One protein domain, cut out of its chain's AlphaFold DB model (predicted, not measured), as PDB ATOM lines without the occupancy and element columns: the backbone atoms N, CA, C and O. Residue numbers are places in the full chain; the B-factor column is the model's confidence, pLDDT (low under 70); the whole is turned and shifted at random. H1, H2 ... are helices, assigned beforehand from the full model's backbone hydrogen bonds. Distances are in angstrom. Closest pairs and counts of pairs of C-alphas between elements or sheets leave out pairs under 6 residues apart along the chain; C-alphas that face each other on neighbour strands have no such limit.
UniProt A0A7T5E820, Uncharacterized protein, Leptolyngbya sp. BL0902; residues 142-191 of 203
ATOM      1  N   ALA A 142     125.500 128.741 168.364       56.97
ATOM      2  CA  ALA A 142     124.950 128.889 167.019       56.97
ATOM      3  C   ALA A 142     123.904 127.807 166.704       56.97
ATOM      4  O   ALA A 142     122.900 128.097 166.061       56.97
ATOM      5  N   MET A 143     124.089 126.580 167.206       54.03
ATOM      6  CA  MET A 143     123.094 125.510 167.070       54.03
ATOM      7  C   MET A 143     121.799 125.795 167.845       54.03
ATOM      8  O   MET A 143     120.740 125.391 167.381       54.03
ATOM      9  N   ALA A 144     121.866 126.522 168.965       51.69
ATOM     10  CA  ALA A 144     120.693 126.889 169.766       51.69
ATOM     11  C   ALA A 144     119.825 127.998 169.132       51.69
ATOM     12  O   ALA A 144     118.691 128.204 169.553       51.69
ATOM     13  N   HIS A 145     120.344 128.741 168.145       45.09
ATOM     14  CA  HIS A 145     119.630 129.858 167.507       45.09
ATOM     15  C   HIS A 145     118.989 129.507 166.155       45.09
ATOM     16  O   HIS A 145     118.242 130.321 165.618       45.09
ATOM     17  N   ASP A 146     119.238 128.307 165.626       49.50
ATOM     18  CA  ASP A 146     118.737 127.854 164.317       49.50
ATOM     19  C   ASP A 146     118.014 126.495 164.430       49.50
ATOM     20  O   ASP A 146     118.120 125.603 163.584       49.50
ATOM     21  N   GLU A 147     117.305 126.292 165.544       52.53
ATOM     22  CA  GLU A 147     116.616 125.040 165.844       52.53
ATOM     23  C   GLU A 147     115.313 124.903 165.047       52.53
ATOM     24  O   GLU A 147     114.199 125.089 165.540       52.53
ATOM     25  N   ALA A 148     115.433 124.467 163.798       65.50
ATOM     26  CA  ALA A 148     114.313 123.915 163.048       65.50
ATOM     27  C   ALA A 148     113.970 122.490 163.545       65.50
ATOM     28  O   ALA A 148     113.904 121.552 162.747       65.50
ATOM     29  N   VAL A 149     113.726 122.302 164.854       66.75
ATOM     30  CA  VAL A 149     113.415 120.990 165.468       66.75
ATOM     31  C   VAL A 149     112.261 120.294 164.745       66.75
ATOM     32  O   VAL A 149     112.291 119.085 164.534       66.75
ATOM     33  N   GLY A 150     111.268 121.062 164.286       70.50
ATOM     34  CA  GLY A 150     110.158 120.536 163.490       70.50
ATOM     35  C   GLY A 150     110.607 119.858 162.188       70.50
ATOM     36  O   GLY A 150     110.051 118.827 161.816       70.50
ATOM     37  N   VAL A 151     111.647 120.375 161.527       79.69
ATOM     38  CA  VAL A 151     112.226 119.765 160.317       79.69
ATOM     39  C   VAL A 151     112.932 118.457 160.665       79.69
ATOM     40  O   VAL A 151     112.773 117.472 159.941       79.69
ATOM     41  N   TRP A 152     113.644 118.416 161.794       84.94
ATOM     42  CA  TRP A 152     114.323 117.206 162.263       84.94
ATOM     43  C   TRP A 152     113.328 116.098 162.608       84.94
ATOM     44  O   TRP A 152     113.490 114.965 162.158       84.94
ATOM     45  N   VAL A 153     112.259 116.432 163.336       81.25
ATOM     46  CA  VAL A 153     111.181 115.491 163.680       81.25
ATOM     47  C   VAL A 153     110.511 114.941 162.420       81.25
ATOM     48  O   VAL A 153     110.309 113.731 162.316       81.25
ATOM     49  N   GLU A 154     110.204 115.797 161.444       82.44
ATOM     50  CA  GLU A 154     109.586 115.375 160.180       82.44
ATOM     51  C   GLU A 154     110.501 114.476 159.341       82.44
ATOM     52  O   GLU A 154     110.054 113.494 158.750       82.44
ATOM     53  N   GLN A 155     111.800 114.760 159.299       83.50
ATOM     54  CA  GLN A 155     112.765 113.924 158.583       83.50
ATOM     55  C   GLN A 155     112.980 112.567 159.263       83.50
ATOM     56  O   GLN A 155     113.022 111.550 158.569       83.50
ATOM     57  N   ILE A 156     113.036 112.522 160.598       84.38
ATOM     58  CA  ILE A 156     113.098 111.263 161.354       84.38
ATOM     59  C   ILE A 156     111.808 110.457 161.143       84.38
ATOM     60  O   ILE A 156     111.865 109.248 160.926       84.38
ATOM     61  N   ARG A 157     110.641 111.112 161.120       84.31
ATOM     62  CA  ARG A 157     109.353 110.455 160.849       84.31
ATOM     63  C   ARG A 157     109.314 109.836 159.455       84.31
ATOM     64  O   ARG A 157     109.006 108.655 159.340       84.31
ATOM     65  N   LYS A 158     109.703 110.587 158.422       84.88
ATOM     66  CA  LYS A 158     109.814 110.071 157.045       84.88
ATOM     67  C   LYS A 158     110.787 108.901 156.938       84.88
ATOM     68  O   LYS A 158     110.556 107.974 156.167       84.88
ATOM     69  N   TRP A 159     111.872 108.931 157.707       84.06
ATOM     70  CA  TRP A 159     112.820 107.824 157.752       84.06
ATOM     71  C   TRP A 159     112.182 106.560 158.361       84.06
ATOM     72  O   TRP A 159     112.296 105.485 157.772       84.06
ATOM     73  N   PHE A 160     111.432 106.695 159.461       82.50
ATOM     74  CA  PHE A 160     110.689 105.587 160.083       82.50
ATOM     75  C   PHE A 160     109.498 105.090 159.246       82.50
ATOM     76  O   PHE A 160     109.157 103.913 159.313       82.50
ATOM     77  N   GLU A 161     108.880 105.942 158.425       82.50
ATOM     78  CA  GLU A 161     107.872 105.509 157.445       82.50
ATOM     79  C   GLU A 161     108.469 104.557 156.396       82.50
ATOM     80  O   GLU A 161     107.800 103.621 155.960       82.50
ATOM     81  N   ALA A 162     109.731 104.772 156.012       80.44
ATOM     82  CA  ALA A 162     110.454 103.897 155.092       80.44
ATOM     83  C   ALA A 162     111.041 102.647 155.778       80.44
ATOM     84  O   ALA A 162     111.194 101.616 155.126       80.44
ATOM     85  N   HIS A 163     111.349 102.728 157.077       77.44
ATOM     86  CA  HIS A 163     111.937 101.645 157.871       77.44
ATOM     87  C   HIS A 163     111.186 101.496 159.206       77.44
ATOM     88  O   HIS A 163     111.585 102.092 160.206       77.44
ATOM     89  N   PRO A 164     110.105 100.695 159.256       73.62
ATOM     90  CA  PRO A 164     109.269 100.553 160.451       73.62
ATOM     91  C   PRO A 164     109.902  99.685 161.554       73.62
ATOM     92  O   PRO A 164     109.265  99.414 162.571       73.62
ATOM     93  N   GLU A 165     111.127  99.202 161.347       76.12
ATOM     94  CA  GLU A 165     111.833  98.338 162.288       76.12
ATOM     95  C   GLU A 165     112.447  99.143 163.440       76.12
ATOM     96  O   GLU A 165     112.870 100.290 163.284       76.12
ATOM     97  N   ALA A 166     112.503  98.525 164.621       76.12
ATOM     98  CA  ALA A 166     113.203  99.099 165.761       76.12
ATOM     99  C   ALA A 166     114.708  99.119 165.472       76.12
ATOM    100  O   ALA A 166     115.285  98.106 165.083       76.12
ATOM    101  N   ILE A 167     115.338 100.273 165.672       80.38
ATOM    102  CA  ILE A 167     116.737 100.491 165.315       80.38
ATOM    103  C   ILE A 167     117.465 101.236 166.437       80.38
ATOM    104  O   ILE A 167     116.872 102.021 167.183       80.38
ATOM    105  N   GLU A 168     118.770 101.007 166.558       81.88
ATOM    106  CA  GLU A 168     119.599 101.724 167.519       81.88
ATOM    107  C   GLU A 168     119.826 103.183 167.103       81.88
ATOM    108  O   GLU A 168     120.067 103.504 165.936       81.88
ATOM    109  N   VAL A 169     119.878 104.080 168.092       79.81
ATOM    110  CA  VAL A 169     120.115 105.519 167.876       79.81
ATOM    111  C   VAL A 169     121.428 105.781 167.124       79.81
ATOM    112  O   VAL A 169     121.492 106.672 166.277       79.81
ATOM    113  N   ARG A 170     122.472 104.973 167.368       79.56
ATOM    114  CA  ARG A 170     123.762 105.083 166.660       79.56
ATOM    115  C   ARG A 170     123.647 104.752 165.172       79.56
ATOM    116  O   ARG A 170     124.350 105.342 164.358       79.56
ATOM    117  N   GLN A 171     122.768 103.822 164.812       78.81
ATOM    118  CA  GLN A 171     122.559 103.432 163.421       78.81
ATOM    119  C   GLN A 171     121.751 104.500 162.675       78.81
ATOM    120  O   GLN A 171     122.113 104.849 161.553       78.81
ATOM    121  N   ILE A 172     120.745 105.103 163.322       81.94
ATOM    122  CA  ILE A 172     120.036 106.280 162.786       81.94
ATOM    123  C   ILE A 172     121.017 107.436 162.550       81.94
ATOM    124  O   ILE A 172     121.012 108.043 161.480       81.94
ATOM    125  N   GLN A 173     121.895 107.714 163.520       83.44
ATOM    126  CA  GLN A 173     122.917 108.755 163.393       83.44
ATOM    127  C   GLN A 173     123.821 108.513 162.174       83.44
ATOM    128  O   GLN A 173     124.057 109.433 161.391       83.44
ATOM    129  N   ALA A 174     124.302 107.280 161.998       81.50
ATOM    130  CA  ALA A 174     125.163 106.921 160.876       81.50
ATOM    131  C   ALA A 174     124.459 107.072 159.515       81.50
ATOM    132  O   ALA A 174     125.102 107.454 158.541       81.50
ATOM    133  N   GLN A 175     123.153 106.802 159.444       81.56
ATOM    134  CA  GLN A 175     122.386 106.900 158.200       81.56
ATOM    135  C   GLN A 175     121.970 108.330 157.844       81.56
ATOM    136  O   GLN A 175     122.003 108.698 156.671       81.56
ATOM    137  N   LEU A 176     121.585 109.140 158.833       81.31
ATOM    138  CA  LEU A 176     121.211 110.542 158.615       81.31
ATOM    139  C   LEU A 176     122.439 111.453 158.468       81.31
ATOM    140  O   LEU A 176     122.331 112.538 157.902       81.31
ATOM    141  N   GLY A 177     123.606 111.028 158.964       82.19
ATOM    142  CA  GLY A 177     124.838 111.820 158.937       82.19
ATOM    143  C   GLY A 177     124.792 113.047 159.851       82.19
ATOM    144  O   GLY A 177     125.553 113.992 159.661       82.19
ATOM    145  N   TRP A 178     123.877 113.062 160.821       83.44
ATOM    146  CA  TRP A 178     123.654 114.203 161.704       83.44
ATOM    147  C   TRP A 178     124.500 114.133 162.980       83.44
ATOM    148  O   TRP A 178     124.825 113.039 163.459       83.44
ATOM    149  N   PRO A 179     124.819 115.293 163.585       82.62
ATOM    150  CA  PRO A 179     125.314 115.360 164.951       82.62
ATOM    151  C   PRO A 179     124.400 114.585 165.904       82.62
ATOM    152  O   PRO A 179     123.176 114.720 165.857       82.62
ATOM    153  N   LEU A 180     124.998 113.811 166.814       80.88
ATOM    154  CA  LEU A 180     124.265 112.974 167.769       80.88
ATOM    155  C   LEU A 180     123.230 113.775 168.573       80.88
ATOM    156  O   LEU A 180     122.135 113.283 168.819       80.88
ATOM    157  N   VAL A 181     123.564 115.018 168.928       81.38
ATOM    158  CA  VAL A 181     122.681 115.933 169.662       81.38
ATOM    159  C   VAL A 181     121.414 116.262 168.864       81.38
ATOM    160  O   VAL A 181     120.329 116.230 169.431       81.38
ATOM    161  N   GLN A 182     121.512 116.494 167.549       82.69
ATOM    162  CA  GLN A 182     120.344 116.797 166.704       82.69
ATOM    163  C   GLN A 182     119.401 115.596 166.587       82.69
ATOM    164  O   GLN A 182     118.186 115.740 166.708       82.69
ATOM    165  N   VAL A 183     119.964 114.395 166.413       82.06
ATOM    166  CA  VAL A 183     119.189 113.145 166.385       82.06
ATOM    167  C   VAL A 183     118.499 112.918 167.730       82.06
ATOM    168  O   VAL A 183     117.314 112.601 167.768       82.06
ATOM    169  N   TRP A 184     119.212 113.135 168.838       83.44
ATOM    170  CA  TRP A 184     118.658 112.998 170.184       83.44
ATOM    171  C   TRP A 184     117.520 113.980 170.466       83.44
ATOM    172  O   TRP A 184     116.473 113.563 170.959       83.44
ATOM    173  N   LEU A 185     117.696 115.260 170.129       82.75
ATOM    174  CA  LEU A 185     116.659 116.278 170.303       82.75
ATOM    175  C   LEU A 185     115.434 115.979 169.432       82.75
ATOM    176  O   LEU A 185     114.310 116.027 169.927       82.75
ATOM    177  N   GLY A 186     115.639 115.587 168.170       83.31
ATOM    178  CA  GLY A 186     114.551 115.190 167.275       83.31
ATOM    179  C   GLY A 186     113.784 113.956 167.766       83.31
ATOM    180  O   GLY A 186     112.560 113.912 167.657       83.31
ATOM    181  N   LEU A 187     114.469 112.974 168.358       83.44
ATOM    182  CA  LEU A 187     113.829 111.783 168.924       83.44
ATOM    183  C   LEU A 187     113.032 112.093 170.201       83.44
ATOM    184  O   LEU A 187     111.889 111.648 170.324       83.44
ATOM    185  N   LEU A 188     113.607 112.870 171.127       82.62
ATOM    186  CA  LEU A 188     112.962 113.238 172.393       82.62
ATOM    187  C   LEU A 188     111.743 114.139 172.186       82.62
ATOM    188  O   LEU A 188     110.698 113.922 172.797       82.62
ATOM    189  N   LEU A 189     111.866 115.138 171.312       80.56
ATOM    190  CA  LEU A 189     110.813 116.126 171.066       80.56
ATOM    191  C   LEU A 189     109.796 115.651 170.016       80.56
ATOM    192  O   LEU A 189     108.691 116.181 169.940       80.56
ATOM    193  N   GLY A 190     110.137 114.628 169.225       77.19
ATOM    194  CA  GLY A 190     109.287 114.079 168.168       77.19
ATOM    195  C   GLY A 190     108.259 113.032 168.608       77.19
ATOM    196  O   GLY A 190     107.502 112.547 167.764       77.19
ATOM    197  N   GLY A 191     108.215 112.675 169.897       78.38
ATOM    198  CA  GLY A 191     107.255 111.706 170.446       78.38
ATOM    199  C   GLY A 191     107.555 110.242 170.097       78.38
ATOM    200  O   GLY A 191     106.658 109.397 170.149       78.38
TER     201      GLY A 191
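AT A GLANCE: This is residues 142 to 191 of the 203 residues of an uncharacterized protein of Leptolyngbya sp. BL0902 (UniProt A0A7T5E820). Three helices follow one another round a rough loop: H1 is the long side, and H3 crosses it about perpendicular, reaching from H1 to the short helix H2. The link from H1 to H2 swings out at one end of the long axis, where residues 161 to 168 stick out, and the first residues, from Ala 142, reach to the other end. The printed part has 50 residues with three named helices, H1, H2 and H3 in chain order, and no named strand; the class is all helix. It is compact, with a radius of gyration of the C-alphas of 10.6 A, yet elongated in outline, spanning 33 by 18 by 15 A.

HOW THE PARTS SIT: Begin with H1, residues 149 to 162, the longest helix. Look at Val 153 in it and at Gly 186 in H3, residues 180 to 189: these are the closest C-alphas of the two helices, 4.9 A apart. H1 and H3 touch, with their lines about perpendicular at 88 degrees. Go on to H2, residues 169 to 176, which touches H3; their closest C-alphas are those of Gln 173 and Leu 180, 6.2 A apart. The lines of H2 and H3 are only just about perpendicular, at 73 degrees. H1 and H2 are near each other, with 7 pairs of C-alphas within 10 A and no pair within 8 A. In H1, H2 and H3 every O i to N i+4 pair is within hydrogen-bond range.

IN THESE COORDINATES: Find C-alpha 149 at (113.415, 120.990, 165.468); from there H1 runs 20.2 A to C-alpha 162 at (110.454, 103.897, 155.092). H2 runs from Val 169 to Leu 176, 10.6 A. H3 runs 14.2 A from Leu 180 and ends at C-alpha 189, at (110.813, 116.126, 171.066).

THE WHOLE: The two C-alphas farthest apart are those of Ala 142 and Glu 165, 33.6 A. The printed part has no cut; the link from H1 to H2 is short and the link from H2 to H3 is tight. Look in the B-factor column for the mean pLDDT of the printed part, 77.0; residues 142 to 149 are under 70.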